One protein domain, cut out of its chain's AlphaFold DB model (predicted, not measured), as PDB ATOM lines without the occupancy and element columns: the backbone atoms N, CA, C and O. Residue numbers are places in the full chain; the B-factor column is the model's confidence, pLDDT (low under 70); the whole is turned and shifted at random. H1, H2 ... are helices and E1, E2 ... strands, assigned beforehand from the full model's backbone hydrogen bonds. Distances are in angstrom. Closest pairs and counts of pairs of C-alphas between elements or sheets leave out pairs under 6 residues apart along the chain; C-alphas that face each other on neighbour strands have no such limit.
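This is residues 130 to 280 of the 404 residues of the protein "RING-type domain-containing protein" of Chloroflexi bacterium (UniProt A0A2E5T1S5). A small two-stranded hairpin, E1 and E2, lies by residues 200 to 211 of one long helix, H5, while H1 and H2 pack on the first half of H5 and the short H6 packs on the hairpin. The small H3 and H4 lie at one far end, and the loop of residues 262 to 275 reaches the other. The printed part has 151 residues in the order H1 H2 H3 H4 H5 E1 E2 H6, mostly helix and antiparallel in its sheet, with under half of the residues in named elements. It is compact, with a radius of gyration of the C-alphas of 16.2 A, yet elongated, spanning 52 by 32 by 30 A.

E1 is residues 231 to 235 and E2 257 to 261. H5, residues 191 to 212, is 31.7 A long, from C-alpha 191 at (151.101, 143.434, 88.443) to C-alpha 212 at (138.508, 116.064, 78.714). H1 is residues 132 to 144, 17.9 A; H2 162 to 170, 11.3 A; H3 179 to 183; H4 185 to 188; H6 276 to 279.

E1 and E2 are an antiparallel hairpin, with N 232 and O 260 within hydrogen-bond range at 2.8 A. The closest C-alphas of E2 and H6, Asn 258 and Phe 279, are 5.3 A apart; those of E2 and H5, Arg 207 and Ile 257, 6.5 A. H2 touches residues 191 to 198 of H5, closest at C-alphas Tyr 170 and Arg 195, 4.8 A, opposite ways at a shallow tilt of 34.6 degrees, only just short of steep. H1, with residues 140 to 143 alone, touches residues 194 to 201 of H5, closest at C-alphas Ile 143 and Leu 201, 6.1 A, the same way at a steep tilt of 38 degrees. H3 and H4 only just touch, only at the corner, with 3 pairs of C-alphas within 8 A, the closest Arg 182 and Tyr 188, 5.4 A. In H1, H2 and H5 every O i to N i+4 pair is within hydrogen-bond range; H3 has 0 of 1, with 2 of 2 O i to N i+3 pairs, and H4 and H6 are too short for an O i to N i+4 pair.

The C-alphas farthest apart, Lys 176 and Gln 268, are 54.3 A apart. The printed part has no cut; the links H1 to H2, H5 to E1, E1 to E2 and E2 to H6 are long. The model's pLDDT is under 70 at residues 172 to 174, 177 and 263 to 272.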
ATOM      1  N   VAL A 130     152.224 132.841 104.850       95.62
ATOM      2  CA  VAL A 130     153.351 132.769 103.908       95.62
ATOM      3  C   VAL A 130     153.689 134.167 103.414       95.62
ATOM      4  O   VAL A 130     152.792 134.963 103.136       95.62
ATOM      5  N   CYS A 131     154.979 134.501 103.303       95.75
ATOM      6  CA  CYS A 131     155.363 135.796 102.749       95.75
ATOM      7  C   CYS A 131     154.908 135.910 101.289       95.75
ATOM      8  O   CYS A 131     154.957 134.943 100.525       95.75
ATOM      9  N   LEU A 132     154.486 137.108 100.881       95.44
ATOM     10  CA  LEU A 132     153.967 137.294  99.532       95.44
ATOM     11  C   LEU A 132     154.994 136.900  98.463       95.44
ATOM     12  O   LEU A 132     154.618 136.301  97.467       95.44
ATOM     13  N   HIS A 133     156.286 137.164  98.669       96.25
ATOM     14  CA  HIS A 133     157.303 136.787  97.686       96.25
ATOM     15  C   HIS A 133     157.315 135.274  97.410       96.25
ATOM     16  O   HIS A 133     157.261 134.865  96.251       96.25
ATOM     17  N   CYS A 134     157.293 134.445  98.462       97.56
ATOM     18  CA  CYS A 134     157.213 132.992  98.311       97.56
ATOM     19  C   CYS A 134     155.890 132.556  97.674       97.56
ATOM     20  O   CYS A 134     155.900 131.701  96.795       97.56
ATOM     21  N   LEU A 135     154.764 133.165  98.064       97.25
ATOM     22  CA  LEU A 135     153.456 132.835  97.491       97.25
ATOM     23  C   LEU A 135     153.389 133.142  95.986       97.25
ATOM     24  O   LEU A 135     152.977 132.286  95.206       97.25
ATOM     25  N   TYR A 136     153.808 134.336  95.558       97.25
ATOM     26  CA  TYR A 136     153.793 134.710  94.141       97.25
ATOM     27  C   TYR A 136     154.770 133.868  93.322       97.25
ATOM     28  O   TYR A 136     154.398 133.426  92.240       97.25
ATOM     29  N   LYS A 137     155.971 133.588  93.844       96.62
ATOM     30  CA  LYS A 137     156.933 132.686  93.193       96.62
ATOM     31  C   LYS A 137     156.367 131.272  93.042       96.62
ATOM     32  O   LYS A 137     156.511 130.662  91.992       96.62
ATOM     33  N   HIS A 138     155.688 130.763  94.068       97.19
ATOM     34  CA  HIS A 138     155.036 129.454  94.021       97.19
ATOM     35  C   HIS A 138     153.922 129.394  92.969       97.19
ATOM     36  O   HIS A 138     153.860 128.449  92.183       97.19
ATOM     37  N   LEU A 139     153.058 130.412  92.918       96.50
ATOM     38  CA  LEU A 139     151.999 130.505  91.907       96.50
ATOM     39  C   LEU A 139     152.572 130.647  90.492       96.50
ATOM     40  O   LEU A 139     152.068 130.016  89.567       96.50
ATOM     41  N   ASP A 140     153.627 131.442  90.333       95.38
ATOM     42  CA  ASP A 140     154.346 131.608  89.072       95.38
ATOM     43  C   ASP A 140     154.889 130.266  88.561       95.38
ATOM     44  O   ASP A 140     154.541 129.831  87.461       95.38
ATOM     45  N   ILE A 141     155.634 129.548  89.407       94.25
ATOM     46  CA  ILE A 141     156.146 128.207  89.096       94.25
ATOM     47  C   ILE A 141     154.995 127.250  88.773       94.25
ATOM     48  O   ILE A 141     155.066 126.534  87.784       94.25
ATOM     49  N   SER A 142     153.906 127.263  89.545       93.81
ATOM     50  CA  SER A 142     152.764 126.363  89.319       93.81
ATOM     51  C   SER A 142     152.092 126.580  87.955       93.81
ATOM     52  O   SER A 142     151.637 125.626  87.327       93.81
ATOM     53  N   ILE A 143     152.020 127.829  87.485       94.75
ATOM     54  CA  ILE A 143     151.379 128.198  86.211       94.75
ATOM     55  C   ILE A 143     152.332 128.018  85.020       94.75
ATOM     56  O   ILE A 143     151.887 127.737  83.905       94.75
ATOM     57  N   ASN A 144     153.633 128.215  85.237       91.62
ATOM     58  CA  ASN A 144     154.658 128.146  84.196       91.62
ATOM     59  C   ASN A 144     155.449 126.834  84.177       91.62
ATOM     60  O   ASN A 144     156.323 126.681  83.327       91.62
ATOM     61  N   SER A 145     155.132 125.897  85.069       87.38
ATOM     62  CA  SER A 145     155.685 124.545  85.079       87.38
ATOM     63  C   SER A 145     155.408 123.817  83.762       87.38
ATOM     64  O   SER A 145     154.377 124.027  83.118       87.38
ATOM     65  N   ILE A 146     156.331 122.922  83.405       84.88
ATOM     66  CA  ILE A 146     156.259 122.049  82.227       84.88
ATOM     67  C   ILE A 146     154.961 121.231  82.263       84.88
ATOM     68  O   ILE A 146     154.193 121.221  81.302       84.88
ATOM     69  N   ALA A 147     154.694 120.600  83.410       87.75
ATOM     70  CA  ALA A 147     153.432 119.935  83.691       87.75
ATOM     71  C   ALA A 147     152.576 120.794  84.619       87.75
ATOM     72  O   ALA A 147     153.013 121.232  85.687       87.75
ATOM     73  N   PHE A 148     151.332 120.998  84.212       91.00
ATOM     74  CA  PHE A 148     150.340 121.740  84.950       91.00
ATOM     75  C   PHE A 148     149.561 120.811  85.884       91.00
ATOM     76  O   PHE A 148     148.786 119.960  85.452       91.00
ATOM     77  N   THR A 149     149.749 121.014  87.184       88.38
ATOM     78  CA  THR A 149     149.050 120.289  88.261       88.38
ATOM     79  C   THR A 149     148.090 121.185  89.041       88.38
ATOM     80  O   THR A 149     147.576 120.788  90.088       88.38
ATOM     81  N   GLY A 150     147.881 122.415  88.564       91.00
ATOM     82  CA  GLY A 150     147.108 123.443  89.254       91.00
ATOM     83  C   GLY A 150     147.877 124.167  90.342       91.00
ATOM     84  O   GLY A 150     148.994 123.809  90.710       91.00
ATOM     85  N   CYS A 151     147.242 125.206  90.872       94.19
ATOM     86  CA  CYS A 151     147.793 126.005  91.956       94.19
ATOM     87  C   CYS A 151     147.446 125.353  93.296       94.19
ATOM     88  O   CYS A 151     146.350 125.543  93.831       94.19
ATOM     89  N   LYS A 152     148.383 124.574  93.835       94.50
ATOM     90  CA  LYS A 152     148.255 123.931  95.149       94.50
ATOM     91  C   LYS A 152     148.876 124.793  96.240       94.50
ATOM     92  O   LYS A 152     149.710 125.653  95.978       94.50
ATOM     93  N   CYS A 153     148.459 124.583  97.475       95.81
ATOM     94  CA  CYS A 153     149.043 125.207  98.647       95.81
ATOM     95  C   CYS A 153     150.497 124.743  98.823       95.81
ATOM     96  O   CYS A 153     150.722 123.536  98.868       95.81
ATOM     97  N   PRO A 154     151.472 125.650  99.001       95.88
ATOM     98  CA  PRO A 154     152.871 125.260  99.183       95.88
ATOM     99  C   PRO A 154     153.154 124.545 100.515       95.88
ATOM    100  O   PRO A 154     154.246 124.024 100.693       95.88
ATOM    101  N   ILE A 155     152.199 124.535 101.455       97.19
ATOM    102  CA  ILE A 155     152.366 123.936 102.788       97.19
ATOM    103  C   ILE A 155     151.663 122.582 102.890       97.19
ATOM    104  O   ILE A 155     152.269 121.596 103.285       97.19
ATOM    105  N   CYS A 156     150.377 122.521 102.531       95.81
ATOM    106  CA  CYS A 156     149.558 121.316 102.698       95.81
ATOM    107  C   CYS A 156     149.179 120.636 101.376       95.81
ATOM    108  O   CYS A 156     148.412 119.680 101.384       95.81
ATOM    109  N   ASN A 157     149.661 121.148 100.236       93.50
ATOM    110  CA  ASN A 157     149.399 120.625  98.891       93.50
ATOM    111  C   ASN A 157     147.910 120.562  98.476       93.50
ATOM    112  O   ASN A 157     147.570 120.029  97.423       93.50
ATOM    113  N   THR A 158     146.999 121.134  99.265       93.50
ATOM    114  CA  THR A 158     145.581 121.271  98.907       93.50
ATOM    115  C   THR A 158     145.404 122.323  97.817       93.50
ATOM    116  O   THR A 158     146.023 123.385  97.880       93.50
ATOM    117  N   THR A 159     144.536 122.067  96.843       93.38
ATOM    118  CA  THR A 159     144.200 123.019  95.777       93.38
ATOM    119  C   THR A 159     143.689 124.350  96.333       93.38
ATOM    120  O   THR A 159     142.867 124.383  97.249       93.38
ATOM    121  N   LEU A 160     144.194 125.459  95.788       93.62
ATOM    122  CA  LEU A 160     143.766 126.802  96.174       93.62
ATOM    123  C   LEU A 160     142.490 127.207  95.407       93.62
ATOM    124  O   LEU A 160     142.438 127.015  94.190       93.62
ATOM    125  N   PRO A 161     141.491 127.820  96.073       92.31
ATOM    126  CA  PRO A 161     140.264 128.271  95.413       92.31
ATOM    127  C   PRO A 161     140.519 129.291  94.295       92.31
ATOM    128  O   PRO A 161     141.407 130.142  94.409       92.31
ATOM    129  N   HIS A 162     139.686 129.281  93.245       90.88
ATOM    130  CA  HIS A 162     139.817 130.214  92.108       90.88
ATOM    131  C   HIS A 162     139.760 131.671  92.547       90.88
ATOM    132  O   HIS A 162     140.585 132.480  92.131       90.88
ATOM    133  N   SER A 163     138.790 131.983  93.410       90.56
ATOM    134  CA  SER A 163     138.560 133.323  93.948       90.56
ATOM    135  C   SER A 163     139.792 133.853  94.674       90.56
ATOM    136  O   SER A 163     140.194 134.993  94.459       90.56
ATOM    137  N   TYR A 164     140.450 132.996  95.454       91.81
ATOM    138  CA  TYR A 164     141.681 133.340  96.151       91.81
ATOM    139  C   TYR A 164     142.824 133.638  95.172       91.81
ATOM    140  O   TYR A 164     143.479 134.674  95.277       91.81
ATOM    141  N   ILE A 165     143.041 132.777  94.171       93.31
ATOM    142  CA  ILE A 165     144.086 132.994  93.156       93.31
ATOM    143  C   ILE A 165     143.805 134.276  92.357       93.31
ATOM    144  O   ILE A 165     144.728 135.048  92.086       93.31
ATOM    145  N   TYR A 166     142.540 134.531  92.009       92.00
ATOM    146  CA  TYR A 166     142.106 135.764  91.354       92.00
ATOM    147  C   TYR A 166     142.447 136.994  92.198       92.00
ATOM    148  O   TYR A 166     143.051 137.940  91.689       92.00
ATOM    149  N   ASP A 167     142.107 136.978  93.486       90.56
ATOM    150  CA  ASP A 167     142.348 138.103  94.387       90.56
ATOM    151  C   ASP A 167     143.838 138.427  94.532       90.56
ATOM    152  O   ASP A 167     144.221 139.603  94.510       90.56
ATOM    153  N   ILE A 168     144.682 137.394  94.606       92.50
ATOM    154  CA  ILE A 168     146.136 137.540  94.705       92.50
ATOM    155  C   ILE A 168     146.739 138.007  93.373       92.50
ATOM    156  O   ILE A 168     147.428 139.027  93.330       92.50
ATOM    157  N   LEU A 169     146.487 137.321  92.258       92.81
ATOM    158  CA  LEU A 169     147.186 137.609  90.997       92.81
ATOM    159  C   LEU A 169     146.621 138.815  90.235       92.81
ATOM    160  O   LEU A 169     147.372 139.539  89.582       92.81
ATOM    161  N   TYR A 170     145.309 139.054  90.302       88.00
ATOM    162  CA  TYR A 170     144.668 140.126  89.536       88.00
ATOM    163  C   TYR A 170     144.781 141.496  90.224       88.00
ATOM    164  O   TYR A 170     144.644 142.528  89.562       88.00
ATOM    165  N   LEU A 171     145.019 141.530  91.545       81.31
ATOM    166  CA  LEU A 171     145.131 142.753  92.361       81.31
ATOM    167  C   LEU A 171     143.977 143.753  92.138       81.31
ATOM    168  O   LEU A 171     144.162 144.979  92.196       81.31
ATOM    169  N   SER A 172     142.774 143.229  91.875       68.06
ATOM    170  CA  SER A 172     141.603 143.984  91.414       68.06
ATOM    171  C   SER A 172     141.307 145.210  92.277       68.06
ATOM    172  O   SER A 172     141.238 145.122  93.503       68.06
ATOM    173  N   HIS A 173     141.043 146.363  91.648       65.94
ATOM    174  CA  HIS A 173     140.581 147.581  92.339       65.94
ATOM    175  C   HIS A 173     139.310 147.367  93.163       65.94
ATOM    176  O   HIS A 173     139.095 148.095  94.130       65.94
ATOM    177  N   LYS A 174     138.520 146.347  92.815       67.62
ATOM    178  CA  LYS A 174     137.265 146.017  93.488       67.62
ATOM    179  C   LYS A 174     137.475 145.355  94.852       67.62
ATOM    180  O   LYS A 174     136.660 145.576  95.742       67.62
ATOM    181  N   ASN A 175     138.566 144.610  95.051       70.25
ATOM    182  CA  ASN A 175     138.813 143.956  96.332       70.25
ATOM    183  C   ASN A 175     139.517 144.919  97.304       70.25
ATOM    184  O   ASN A 175     140.733 145.126  97.252       70.25
ATOM    185  N   LYS A 176     138.724 145.547  98.181       72.69
ATOM    186  CA  LYS A 176     139.220 146.496  99.189       72.69
ATOM    187  C   LYS A 176     140.094 145.815 100.250       72.69
ATOM    188  O   LYS A 176     141.034 146.453 100.721       72.69
ATOM    189  N   THR A 177     139.844 144.539 100.563       69.56
ATOM    190  CA  THR A 177     140.555 143.796 101.625       69.56
ATOM    191  C   THR A 177     142.032 143.572 101.288       69.56
ATOM    192  O   THR A 177     142.898 143.674 102.150       69.56
ATOM    193  N   LYS A 178     142.361 143.398 100.001       80.25
ATOM    194  CA  LYS A 178     143.737 143.182  99.522       80.25
ATOM    195  C   LYS A 178     144.441 144.448  99.031       80.25
ATOM    196  O   LYS A 178     145.506 144.381  98.418       80.25
ATOM    197  N   LYS A 179     143.891 145.637  99.314       82.44
ATOM    198  CA  LYS A 179     144.483 146.918  98.881       82.44
ATOM    199  C   LYS A 179     145.907 147.114  99.413       82.44
ATOM    200  O   LYS A 179     146.712 147.744  98.730       82.44
ATOM    201  N   TRP A 180     146.221 146.561 100.585       85.94
ATOM    202  CA  TRP A 180     147.539 146.667 101.211       85.94
ATOM    203  C   TRP A 180     148.660 146.032 100.372       85.94
ATOM    204  O   TRP A 180     149.772 146.555 100.375       85.94
ATOM    205  N   ILE A 181     148.371 144.996  99.566       89.25
ATOM    206  CA  ILE A 181     149.363 144.352  98.682       89.25
ATOM    207  C   ILE A 181     149.931 145.350  97.662       89.25
ATOM    208  O   ILE A 181     151.092 145.261  97.270       89.25
ATOM    209  N   ARG A 182     149.160 146.379  97.282       87.38
ATOM    210  CA  ARG A 182     149.637 147.454  96.391       87.38
ATOM    211  C   ARG A 182     150.765 148.284  96.997       87.38
ATOM    212  O   ARG A 182     151.491 148.933  96.251       87.38
ATOM    213  N   GLY A 183     150.899 148.276  98.324       87.69
ATOM    214  CA  GLY A 183     152.019 148.892  99.027       87.69
ATOM    215  C   GLY A 183     153.330 148.118  98.869       87.69
ATOM    216  O   GLY A 183     154.392 148.672  99.137       87.69
ATOM    217  N   VAL A 184     153.285 146.867  98.399       91.62
ATOM    218  CA  VAL A 184     154.474 146.036  98.187       91.62
ATOM    219  C   VAL A 184     155.018 146.292  96.789       91.62
ATOM    220  O   VAL A 184     154.585 145.684  95.809       91.62
ATOM    221  N   TYR A 185     155.968 147.223  96.694       92.06
ATOM    222  CA  TYR A 185     156.494 147.721  95.420       92.06
ATOM    223  C   TYR A 185     156.954 146.604  94.474       92.06
ATOM    224  O   TYR A 185     156.578 146.619  93.304       92.06
ATOM    225  N   SER A 186     157.696 145.612  94.981       92.00
ATOM    226  CA  SER A 186     158.228 144.486  94.196       92.00
ATOM    227  C   SER A 186     157.150 143.609  93.557       92.00
ATOM    228  O   SER A 186     157.399 142.978  92.539       92.00
ATOM    229  N   ILE A 187     155.944 143.577  94.120       92.12
ATOM    230  CA  ILE A 187     154.813 142.829  93.563       92.12
ATOM    231  C   ILE A 187     153.998 143.740  92.653       92.12
ATOM    232  O   ILE A 187     153.636 143.376  91.534       92.12
ATOM    233  N   TYR A 188     153.732 144.962  93.112       90.94
ATOM    234  CA  TYR A 188     152.903 145.911  92.386       90.94
ATOM    235  C   TYR A 188     153.535 146.366  91.064       90.94
ATOM    236  O   TYR A 188     152.810 146.607  90.089       90.94
ATOM    237  N   SER A 189     154.865 146.469  90.990       91.38
ATOM    238  CA  SER A 189     155.586 146.774  89.748       91.38
ATOM    239  C   SER A 189     155.401 145.683  88.684       91.38
ATOM    240  O   SER A 189     155.305 146.017  87.504       91.38
ATOM    241  N   PHE A 190     155.208 144.425  89.097       93.12
ATOM    242  CA  PHE A 190     154.962 143.255  88.240       93.12
ATOM    243  C   PHE A 190     153.479 142.875  88.102       93.12
ATOM    244  O   PHE A 190     153.132 141.812  87.593       93.12
ATOM    245  N   ARG A 191     152.545 143.743  88.504       91.44
ATOM    246  CA  ARG A 191     151.101 143.434  88.443       91.44
ATOM    247  C   ARG A 191     150.584 143.063  87.046       91.44
ATOM    248  O   ARG A 191     149.618 142.316  86.939       91.44
ATOM    249  N   GLY A 192     151.194 143.600  85.985       92.06
ATOM    250  CA  GLY A 192     150.855 143.244  84.602       92.06
ATOM    251  C   GLY A 192     151.178 141.781  84.311       92.06
ATOM    252  O   GLY A 192     150.315 141.035  83.851       92.06
ATOM    253  N   TYR A 193     152.381 141.357  84.705       94.94
ATOM    254  CA  TYR A 193     152.823 139.970  84.640       94.94
ATOM    255  C   TYR A 193     151.888 139.020  85.402       94.94
ATOM    256  O   TYR A 193     151.383 138.064  84.818       94.94
ATOM    257  N   TYR A 194     151.579 139.301  86.672       94.88
ATOM    258  CA  TYR A 194     150.724 138.419  87.481       94.88
ATOM    259  C   TYR A 194     149.288 138.335  86.960       94.88
ATOM    260  O   TYR A 194     148.696 137.255  86.926       94.88
ATOM    261  N   ARG A 195     148.748 139.446  86.446       93.94
ATOM    262  CA  ARG A 195     147.462 139.429  85.746       93.94
ATOM    263  C   ARG A 195     147.507 138.504  84.530       93.94
ATOM    264  O   ARG A 195     146.566 137.743  84.320       93.94
ATOM    265  N   ASN A 196     148.583 138.551  83.748       94.44
ATOM    266  CA  ASN A 196     148.758 137.682  82.587       94.44
ATOM    267  C   ASN A 196     148.990 136.213  82.992       94.44
ATOM    268  O   ASN A 196     148.485 135.330  82.304       94.44
ATOM    269  N   CYS A 197     149.624 135.935  84.138       95.44
ATOM    270  CA  CYS A 197     149.686 134.586  84.721       95.44
ATOM    271  C   CYS A 197     148.287 134.035  85.002       95.44
ATOM    272  O   CYS A 197     147.974 132.914  84.614       95.44
ATOM    273  N   PHE A 198     147.410 134.840  85.606       94.75
ATOM    274  CA  PHE A 198     146.029 134.429  85.855       94.75
ATOM    275  C   PHE A 198     145.241 134.183  84.556       94.75
ATOM    276  O   PHE A 198     144.460 133.237  84.470       94.75
ATOM    277  N   GLN A 199     145.457 134.997  83.517       94.00
ATOM    278  CA  GLN A 199     144.849 134.750  82.203       94.00
ATOM    279  C   GLN A 199     145.350 133.447  81.576       94.00
ATOM    280  O   GLN A 199     144.543 132.669  81.070       94.00
ATOM    281  N   LYS A 200     146.661 133.186  81.642       95.00
ATOM    282  CA  LYS A 200     147.252 131.924  81.188       95.00
ATOM    283  C   LYS A 200     146.639 130.739  81.934       95.00
ATOM    284  O   LYS A 200     146.200 129.799  81.284       95.00
ATOM    285  N   LEU A 201     146.535 130.818  83.264       94.81
ATOM    286  CA  LEU A 201     145.899 129.802  84.108       94.81
ATOM    287  C   LEU A 201     144.483 129.458  83.625       94.81
ATOM    288  O   LEU A 201     144.189 128.289  83.391       94.81
ATOM    289  N   ASN A 202     143.621 130.461  83.422       93.94
ATOM    290  CA  ASN A 202     142.256 130.215  82.943       93.94
ATOM    291  C   ASN A 202     142.249 129.561  81.559       93.94
ATOM    292  O   ASN A 202     141.491 128.626  81.333       93.94
ATOM    293  N   ARG A 203     143.121 130.003  80.645       94.50
ATOM    294  CA  ARG A 203     143.207 129.408  79.305       94.50
ATOM    295  C   ARG A 203     143.724 127.974  79.322       94.50
ATOM    296  O   ARG A 203     143.238 127.168  78.540       94.50
ATOM    297  N   ILE A 204     144.659 127.634  80.210       94.19
ATOM    298  CA  ILE A 204     145.087 126.244  80.415       94.19
ATOM    299  C   ILE A 204     143.891 125.390  80.839       94.19
ATOM    300  O   ILE A 204     143.638 124.353  80.232       94.19
ATOM    301  N   ILE A 205     143.133 125.846  81.837       93.62
ATOM    302  CA  ILE A 205     141.976 125.116  82.369       93.62
ATOM    303  C   ILE A 205     140.913 124.923  81.294       93.62
ATOM    304  O   ILE A 205     140.538 123.786  81.041       93.62
ATOM    305  N   GLU A 206     140.508 125.986  80.597       92.69
ATOM    306  CA  GLU A 206     139.522 125.911  79.508       92.69
ATOM    307  C   GLU A 206     139.934 124.900  78.424       92.69
ATOM    308  O   GLU A 206     139.105 124.170  77.879       92.69
ATOM    309  N   ARG A 207     141.234 124.826  78.100       93.38
ATOM    310  CA  ARG A 207     141.753 123.849  77.134       93.38
ATOM    311  C   ARG A 207     141.712 122.422  77.676       93.38
ATOM    312  O   ARG A 207     141.375 121.517  76.916       93.38
ATOM    313  N   ILE A 208     142.012 122.211  78.958       92.44
ATOM    314  CA  ILE A 208     141.878 120.895  79.602       92.44
ATOM    315  C   ILE A 208     140.405 120.474  79.653       92.44
ATOM    316  O   ILE A 208     140.096 119.337  79.301       92.44
ATOM    317  N   GLU A 209     139.491 121.373  80.020       91.88
ATOM    318  CA  GLU A 209     138.043 121.119  80.020       91.88
ATOM    319  C   GLU A 209     137.553 120.705  78.628       91.88
ATOM    320  O   GLU A 209     136.811 119.735  78.486       91.88
ATOM    321  N   PHE A 210     138.036 121.380  77.578       90.50
ATOM    322  CA  PHE A 210     137.723 121.032  76.193       90.50
ATOM    323  C   PHE A 210     138.234 119.637  75.795       90.50
ATOM    324  O   PHE A 210     137.480 118.856  75.217       90.50
ATOM    325  N   ILE A 211     139.492 119.308  76.116       88.06
ATOM    326  CA  ILE A 211     140.101 118.001  75.801       88.06
ATOM    327  C   ILE A 211     139.376 116.871  76.540       88.06
ATOM    328  O   ILE A 211     139.070 115.832  75.960       88.06
ATOM    329  N   THR A 212     139.087 117.081  77.823       90.00
ATOM    330  CA  THR A 212     138.508 116.064  78.714       90.00
ATOM    331  C   THR A 212     136.983 115.993  78.629       90.00
ATOM    332  O   THR A 212     136.393 115.025  79.106       90.00
ATOM    333  N   LYS A 213     136.342 116.997  78.011       92.19
ATOM    334  CA  LYS A 213     134.884 117.193  77.953       92.19
ATOM    335  C   LYS A 213     134.230 117.237  79.341       92.19
ATOM    336  O   LYS A 213     133.085 116.816  79.506       92.19
ATOM    337  N   LYS A 214     134.956 117.742  80.340       92.25
ATOM    338  CA  LYS A 214     134.501 117.911  81.726       92.25
ATOM    339  C   LYS A 214     134.672 119.365  82.139       92.25
ATOM    340  O   LYS A 214     135.667 119.979  81.780       92.25
ATOM    341  N   ASN A 215     133.735 119.893  82.920       91.81
ATOM    342  CA  ASN A 215     133.846 121.238  83.487       91.81
ATOM    343  C   ASN A 215     134.383 121.158  84.915       91.81
ATOM    344  O   ASN A 215     133.927 120.322  85.698       91.81
ATOM    345  N   ILE A 216     135.313 122.040  85.264       90.00
ATOM    346  CA  ILE A 216     135.854 122.138  86.613       90.00
ATOM    347  C   ILE A 216     134.867 122.860  87.519       90.00
ATOM    348  O   ILE A 216     134.251 123.868  87.147       90.00
ATOM    349  N   ASN A 217     134.751 122.399  88.761       87.69
ATOM    350  CA  ASN A 217     134.076 123.192  89.766       87.69
ATOM    351  C   ASN A 217     134.927 124.431  90.091       87.69
ATOM    352  O   ASN A 217     135.985 124.343  90.710       87.69
ATOM    353  N   LYS A 218     134.447 125.615  89.699       80.06
ATOM    354  CA  LYS A 218     135.156 126.893  89.906       80.06
ATOM    355  C   LYS A 218     135.381 127.243  91.382       80.06
ATOM    356  O   LYS A 218     136.240 128.070  91.675       80.06
ATOM    357  N   LEU A 219     134.626 126.649  92.308       79.62
ATOM    358  CA  LEU A 219     134.825 126.860  93.743       79.62
ATOM    359  C   LEU A 219     136.033 126.071  94.258       79.62
ATOM    360  O   LEU A 219     136.852 126.625  94.990       79.62
ATOM    361  N   THR A 220     136.160 124.800  93.862       79.50
ATOM    362  CA  THR A 220     137.225 123.902  94.342       79.50
ATOM    363  C   THR A 220     138.492 124.009  93.503       79.50
ATOM    364  O   THR A 220     139.586 123.828  94.031       79.50
ATOM    365  N   MET A 221     138.352 124.310  92.206       81.75
ATOM    366  CA  MET A 221     139.427 124.311  91.206       81.75
ATOM    367  C   MET A 221     140.230 123.018  91.163       81.75
ATOM    368  O   MET A 221     141.384 123.004  90.727       81.75
ATOM    369  N   ASN A 222     139.643 121.924  91.638       85.44
ATOM    370  CA  ASN A 222     140.355 120.679  91.773       85.44
ATOM    371  C   ASN A 222     140.527 120.031  90.399       85.44
ATOM    372  O   ASN A 222     139.612 119.408  89.869       85.44
ATOM    373  N   LEU A 223     141.715 120.179  89.816       85.31
ATOM    374  CA  LEU A 223     142.021 119.609  88.504       85.31
ATOM    375  C   LEU A 223     141.918 118.093  88.479       85.31
ATOM    376  O   LEU A 223     141.650 117.537  87.415       85.31
ATOM    377  N   ASP A 224     142.076 117.431  89.623       85.94
ATOM    378  CA  ASP A 224     141.924 115.982  89.725       85.94
ATOM    379  C   ASP A 224     140.480 115.537  89.378       85.94
ATOM    380  O   ASP A 224     140.257 114.372  89.067       85.94
ATOM    381  N   GLU A 225     139.497 116.454  89.376       87.31
ATOM    382  CA  GLU A 225     138.114 116.189  88.940       87.31
ATOM    383  C   GLU A 225     137.989 116.062  87.411       87.31
ATOM    384  O   GLU A 225     137.163 115.291  86.907       87.31
ATOM    385  N   ILE A 226     138.804 116.808  86.658       88.38
ATOM    386  CA  ILE A 226     138.711 116.873  85.191       88.38
ATOM    387  C   ILE A 226     139.842 116.130  84.477       88.38
ATOM    388  O   ILE A 226     139.652 115.693  83.347       88.38
ATOM    389  N   THR A 227     140.992 115.946  85.124       87.62
ATOM    390  CA  THR A 227     142.184 115.325  84.530       87.62
ATOM    391  C   THR A 227     142.195 113.805  84.679       87.62
ATOM    392  O   THR A 227     141.648 113.244  85.629       87.62
ATOM    393  N   ASP A 228     142.823 113.118  83.724       84.56
ATOM    394  CA  ASP A 228     143.131 111.695  83.859       84.56
ATOM    395  C   ASP A 228     144.309 111.507  84.825       84.56
ATOM    396  O   ASP A 228     145.365 112.132  84.686       84.56
ATOM    397  N   LYS A 229     144.148 110.609  85.803       84.88
ATOM    398  CA  LYS A 229     145.193 110.283  86.780       84.88
ATOM    399  C   LYS A 229     146.452 109.724  86.124       84.88
ATOM    400  O   LYS A 229     147.520 109.898  86.707       84.88
ATOM    401  N   ASN A 230     146.339 109.135  84.938       83.31
ATOM    402  CA  ASN A 230     147.433 108.534  84.185       83.31
ATOM    403  C   ASN A 230     148.087 109.497  83.189       83.31
ATOM    404  O   ASN A 230     149.012 109.089  82.500       83.31
ATOM    405  N   LEU A 231     147.659 110.763  83.109       86.81
ATOM    406  CA  LEU A 231     148.224 111.742  82.177       86.81
ATOM    407  C   LEU A 231     148.801 112.956  82.910       86.81
ATOM    408  O   LEU A 231     148.222 113.488  83.859       86.81
ATOM    409  N   TYR A 232     149.957 113.421  82.455       87.12
ATOM    410  CA  TYR A 232     150.422 114.783  82.675       87.12
ATOM    411  C   TYR A 232     149.830 115.687  81.601       87.12
ATOM    412  O   TYR A 232     149.765 115.295  80.442       87.12
ATOM    413  N   TYR A 233     149.458 116.908  81.971       92.12
ATOM    414  CA  TYR A 233     148.992 117.941  81.047       92.12
ATOM    415  C   TYR A 233     150.016 119.067  81.039       92.12
ATOM    416  O   TYR A 233     150.480 119.462  82.104       92.12
ATOM    417  N   GLY A 234     150.358 119.607  79.875       91.88
ATOM    418  CA  GLY A 234     151.345 120.681  79.775       91.88
ATOM    419  C   GLY A 234     151.110 121.570  78.566       91.88
ATOM    420  O   GLY A 234     150.491 121.164  77.580       91.88
ATOM    421  N   THR A 235     151.573 122.816  78.654       92.94
ATOM    422  CA  THR A 235     151.503 123.759  77.533       92.94
ATOM    423  C   THR A 235     152.633 123.501  76.551       92.94
ATOM    424  O   THR A 235     153.774 123.342  76.973       92.94
ATOM    425  N   CYS A 236     152.351 123.577  75.250       89.38
ATOM    426  CA  CYS A 236     153.403 123.550  74.234       89.38
ATOM    427  C   CYS A 236     154.386 124.709  74.432       89.38
ATOM    428  O   CYS A 236     154.014 125.870  74.277       89.38
ATOM    429  N   THR A 237     155.641 124.406  74.744       84.81
ATOM    430  CA  THR A 237     156.665 125.411  75.076       84.81
ATOM    431  C   THR A 237     157.080 126.272  73.886       84.81
ATOM    432  O   THR A 237     157.479 127.421  74.064       84.81
ATOM    433  N   LEU A 238     156.919 125.748  72.668       83.94
ATOM    434  CA  LEU A 238     157.284 126.429  71.426       83.94
ATOM    435  C   LEU A 238     156.237 127.457  70.977       83.94
ATOM    436  O   LEU A 238     156.601 128.516  70.473       83.94
ATOM    437  N   CYS A 239     154.942 127.173  71.163       82.62
ATOM    438  CA  CYS A 239     153.864 128.083  70.751       82.62
ATOM    439  C   CYS A 239     153.157 128.785  71.914       82.62
ATOM    440  O   CYS A 239     152.376 129.705  71.676       82.62
ATOM    441  N   CYS A 240     153.399 128.381  73.167       87.00
ATOM    442  CA  CYS A 240     152.893 129.113  74.318       87.00
ATOM    443  C   CYS A 240     153.619 130.460  74.386       87.00
ATOM    444  O   CYS A 240     154.833 130.502  74.605       87.00
ATOM    445  N   PRO A 241     152.905 131.584  74.238       85.94
ATOM    446  CA  PRO A 241     153.559 132.873  74.262       85.94
ATOM    447  C   PRO A 241     154.117 133.131  75.666       85.94
ATOM    448  O   PRO A 241     153.462 132.862  76.680       85.94
ATOM    449  N   LYS A 242     155.341 133.668  75.730       88.69
ATOM    450  CA  LYS A 242     155.954 134.084  76.997       88.69
ATOM    451  C   LYS A 242     155.074 135.138  77.665       88.69
ATOM    452  O   LYS A 242     154.506 136.001  76.991       88.69
ATOM    453  N   ILE A 243     154.967 135.071  78.988       90.75
ATOM    454  CA  ILE A 243     154.199 136.049  79.757       90.75
ATOM    455  C   ILE A 243     154.946 137.378  79.720       90.75
ATOM    456  O   ILE A 243     156.087 137.474  80.170       90.75
ATOM    457  N   ASN A 244     154.302 138.413  79.191       87.81
ATOM    458  CA  ASN A 244     154.872 139.750  79.206       87.81
ATOM    459  C   ASN A 244     154.549 140.479  80.523       87.81
ATOM    460  O   ASN A 244     153.489 140.288  81.124       87.81
ATOM    461  N   ASN A 245     155.453 141.365  80.950       86.69
ATOM    462  CA  ASN A 245     155.245 142.244  82.108       86.69
ATOM    463  C   ASN A 245     154.556 143.572  81.731       86.69
ATOM    464  O   ASN A 245     154.612 144.562  82.461       86.69
ATOM    465  N   THR A 246     153.929 143.645  80.556       85.00
ATOM    466  CA  THR A 246     153.237 144.874  80.165       85.00
ATOM    467  C   THR A 246     151.931 144.999  80.942       85.00
ATOM    468  O   THR A 246     151.331 144.017  81.372       85.00
ATOM    469  N   ARG A 247     151.438 146.229  81.112       76.50
ATOM    470  CA  ARG A 247     150.106 146.450  81.702       76.50
ATOM    471  C   ARG A 247     148.968 146.000  80.778       76.50
ATOM    472  O   ARG A 247     147.819 145.966  81.219       76.50
ATOM    473  N   LYS A 248     149.270 145.717  79.505       85.06
ATOM    474  CA  LYS A 248     148.287 145.254  78.531       85.06
ATOM    475  C   LYS A 248     147.969 143.791  78.819       85.06
ATOM    476  O   LYS A 248     148.866 142.981  79.034       85.06
ATOM    477  N   THR A 249     146.678 143.479  78.821       84.06
ATOM    478  CA  THR A 249     146.209 142.101  78.932       84.06
ATOM    479  C   THR A 249     146.736 141.312  77.742       84.06
ATOM    480  O   THR A 249     146.493 141.685  76.594       84.06
ATOM    481  N   GLN A 250     147.452 140.231  78.021       87.25
ATOM    482  CA  GLN A 250     147.862 139.268  77.016       87.25
ATOM    483  C   GLN A 250     146.737 138.259  76.790       87.25
ATOM    484  O   GLN A 250     146.159 137.728  77.739       87.25
ATOM    485  N   PHE A 251     146.430 138.000  75.524       86.06
ATOM    486  CA  PHE A 251     145.487 136.962  75.133       86.06
ATOM    487  C   PHE A 251     146.263 135.682  74.817       86.06
ATOM    488  O   PHE A 251     147.236 135.712  74.071       86.06
ATOM    489  N   PHE A 252     145.835 134.562  75.401       88.56
ATOM    490  CA  PHE A 252     146.429 133.238  75.181       88.56
ATOM    491  C   PHE A 252     145.483 132.370  74.330       88.56
ATOM    492  O   PHE A 252     145.146 131.252  74.711       88.56
ATOM    493  N   THR A 253     144.987 132.914  73.212       80.00
ATOM    494  CA  THR A 253     144.023 132.245  72.311       80.00
ATOM    495  C   THR A 253     144.595 130.977  71.690       80.00
ATOM    496  O   THR A 253     143.913 129.954  71.642       80.00
ATOM    497  N   ASP A 254     145.867 131.018  71.306       80.62
ATOM    498  CA  ASP A 254     146.539 129.944  70.564       80.62
ATOM    499  C   ASP A 254     147.311 128.981  71.474       80.62
ATOM    500  O   ASP A 254     148.150 128.202  71.021       80.62
ATOM    501  N   LEU A 255     147.033 129.028  72.782       88.31
ATOM    502  CA  LEU A 255     147.623 128.110  73.745       88.31
ATOM    503  C   LEU A 255     147.138 126.684  73.459       88.31
ATOM    504  O   LEU A 255     145.934 126.412  73.448       88.31
ATOM    505  N   LYS A 256     148.101 125.783  73.248       89.50
ATOM    506  CA  LYS A 256     147.886 124.350  73.031       89.50
ATOM    507  C   LYS A 256     148.296 123.572  74.276       89.50
ATOM    508  O   LYS A 256     149.360 123.838  74.839       89.50
ATOM    509  N   ILE A 257     147.445 122.632  74.680       91.12
ATOM    510  CA  ILE A 257     147.703 121.678  75.760       91.12
ATOM    511  C   ILE A 257     147.930 120.310  75.138       91.12
ATOM    512  O   ILE A 257     147.135 119.890  74.302       91.12
ATOM    513  N   ASN A 258     148.987 119.638  75.576       89.81
ATOM    514  CA  ASN A 258     149.283 118.258  75.221       89.81
ATOM    515  C   ASN A 258     149.356 117.395  76.476       89.81
ATOM    516  O   ASN A 258     149.473 117.909  77.595       89.81
ATOM    517  N   THR A 259     149.290 116.085  76.268       88.75
ATOM    518  CA  THR A 259     149.326 115.093  77.338       88.75
ATOM    519  C   THR A 259     150.496 114.141  77.184       88.75
ATOM    520  O   THR A 259     150.827 113.743  76.072       88.75
ATOM    521  N   VAL A 260     151.076 113.739  78.309       82.88
ATOM    522  CA  VAL A 260     152.130 112.723  78.387       82.88
ATOM    523  C   VAL A 260     151.680 111.660  79.378       82.88
ATOM    524  O   VAL A 260     151.245 112.001  80.476       82.88
ATOM    525  N   GLU A 261     151.775 110.383  79.024       82.56
ATOM    526  CA  GLU A 261     151.421 109.300  79.942       82.56
ATOM    527  C   GLU A 261     152.351 109.259  81.162       82.56
ATOM    528  O   GLU A 261     153.574 109.384  81.056       82.56
ATOM    529  N   LYS A 262     151.766 109.064  82.346       77.31
ATOM    530  CA  LYS A 262     152.501 108.828  83.586       77.31
ATOM    531  C   LYS A 262     153.007 107.394  83.577       77.31
ATOM    532  O   LYS A 262     152.299 106.471  83.969       77.31
ATOM    533  N   GLN A 263     154.242 107.202  83.140       68.62
ATOM    534  CA  GLN A 263     154.925 105.922  83.297       68.62
ATOM    535  C   GLN A 263     155.567 105.858  84.688       68.62
ATOM    536  O   GLN A 263     156.055 106.864  85.201       68.62
ATOM    537  N   CYS A 264     155.504 104.691  85.335       52.41
ATOM    538  CA  CYS A 264     155.938 104.543  86.729       52.41
ATOM    539  C   CYS A 264     157.460 104.651  86.899       52.41
ATOM    540  O   CYS A 264     157.914 104.996  87.982       52.41
ATOM    541  N   VAL A 265     158.226 104.374  85.844       48.53
ATOM    542  CA  VAL A 265     159.691 104.402  85.791       48.53
ATOM    543  C   VAL A 265     160.092 104.360  84.315       48.53
ATOM    544  O   VAL A 265     159.369 103.776  83.500       48.53
ATOM    545  N   ASN A 266     161.224 104.964  83.947       51.22
ATOM    546  CA  ASN A 266     161.846 104.624  82.662       51.22
ATOM    547  C   ASN A 266     162.255 103.128  82.680       51.22
ATOM    548  O   ASN A 266     162.236 102.477  83.726       51.22
ATOM    549  N   SER A 267     162.659 102.552  81.548       48.25
ATOM    550  CA  SER A 267     163.126 101.153  81.479       48.25
ATOM    551  C   SER A 267     164.335 100.834  82.383       48.25
ATOM    552  O   SER A 267     164.754  99.680  82.448       48.25
ATOM    553  N   GLN A 268     164.890 101.835  83.073       44.22
ATOM    554  CA  GLN A 268     166.062 101.768  83.943       44.22
ATOM    555  C   GLN A 268     165.723 101.947  85.435       44.22
ATOM    556  O   GLN A 268     166.611 101.808  86.269       44.22
ATOM    557  N   GLY A 269     164.454 102.182  85.796       45.28
ATOM    558  CA  GLY A 269     164.034 102.329  87.193       45.28
ATOM    559  C   GLY A 269     164.112 103.755  87.759       45.28
ATOM    560  O   GLY A 269     163.887 103.935  88.955       45.28
ATOM    561  N   ASP A 270     164.382 104.768  86.933       50.47
ATOM    562  CA  ASP A 270     164.480 106.164  87.373       50.47
ATOM    563  C   ASP A 270     163.134 106.900  87.335       50.47
ATOM    564  O   ASP A 270     162.240 106.605  86.530       50.47
ATOM    565  N   LEU A 271     163.033 107.939  88.173       56.69
ATOM    566  CA  LEU A 271     161.950 108.923  88.142       56.69
ATOM    567  C   LEU A 271     161.826 109.544  86.741       56.69
ATOM    568  O   LEU A 271     162.809 110.001  86.157       56.69
ATOM    569  N   VAL A 272     160.599 109.617  86.219       66.00
ATOM    570  CA  VAL A 272     160.322 110.235  84.915       66.00
ATOM    571  C   VAL A 272     160.641 111.733  84.962       66.00
ATOM    572  O   VAL A 272     159.937 112.513  85.602       66.00
ATOM    573  N   ILE A 273     161.693 112.142  84.247       76.00
ATOM    574  CA  ILE A 273     162.049 113.551  84.046       76.00
ATOM    575  C   ILE A 273     161.292 114.068  82.823       76.00
ATOM    576  O   ILE A 273     161.604 113.709  81.686       76.00
ATOM    577  N   LEU A 274     160.302 114.928  83.056       81.38
ATOM    578  CA  LEU A 274     159.561 115.581  81.983       81.38
ATOM    579  C   LEU A 274     160.421 116.656  81.310       81.38
ATOM    580  O   LEU A 274     160.993 117.512  81.983       81.38
ATOM    581  N   LYS A 275     160.480 116.626  79.976       84.50
ATOM    582  CA  LYS A 275     161.153 117.635  79.148       84.50
ATOM    583  C   LYS A 275     160.129 118.456  78.371       84.50
ATOM    584  O   LYS A 275     159.084 117.939  77.985       84.50
ATOM    585  N   ASP A 276     160.471 119.704  78.071       83.94
ATOM    586  CA  ASP A 276     159.640 120.633  77.290       83.94
ATOM    587  C   ASP A 276     159.177 120.048  75.946       83.94
ATOM    588  O   ASP A 276     158.028 120.214  75.533       83.94
ATOM    589  N   GLU A 277     160.065 119.313  75.280       82.56
ATOM    590  CA  GLU A 277     159.815 118.655  73.995       82.56
ATOM    591  C   GLU A 277     158.655 117.654  74.067       82.56
ATOM    592  O   GLU A 277     157.902 117.527  73.104       82.56
ATOM    593  N   MET A 278     158.438 117.016  75.226       81.00
ATOM    594  CA  MET A 278     157.369 116.030  75.427       81.00
ATOM    595  C   MET A 278     155.970 116.652  75.358       81.00
ATOM    596  O   MET A 278     154.997 115.953  75.099       81.00
ATOM    597  N   PHE A 279     155.860 117.968  75.565       86.00
ATOM    598  CA  PHE A 279     154.605 118.710  75.453       86.00
ATOM    599  C   PHE A 279     154.529 119.542  74.172       86.00
ATOM    600  O   PHE A 279     153.634 120.376  74.043       86.00
ATOM    601  N   SER A 280     155.435 119.352  73.211       84.88
ATOM    602  CA  SER A 280     155.379 120.066  71.934       84.88
ATOM    603  C   SER A 280     154.198 119.584  71.094       84.88
ATOM    604  O   SER A 280     153.970 118.392  70.941       84.88
TER     605      SER A 280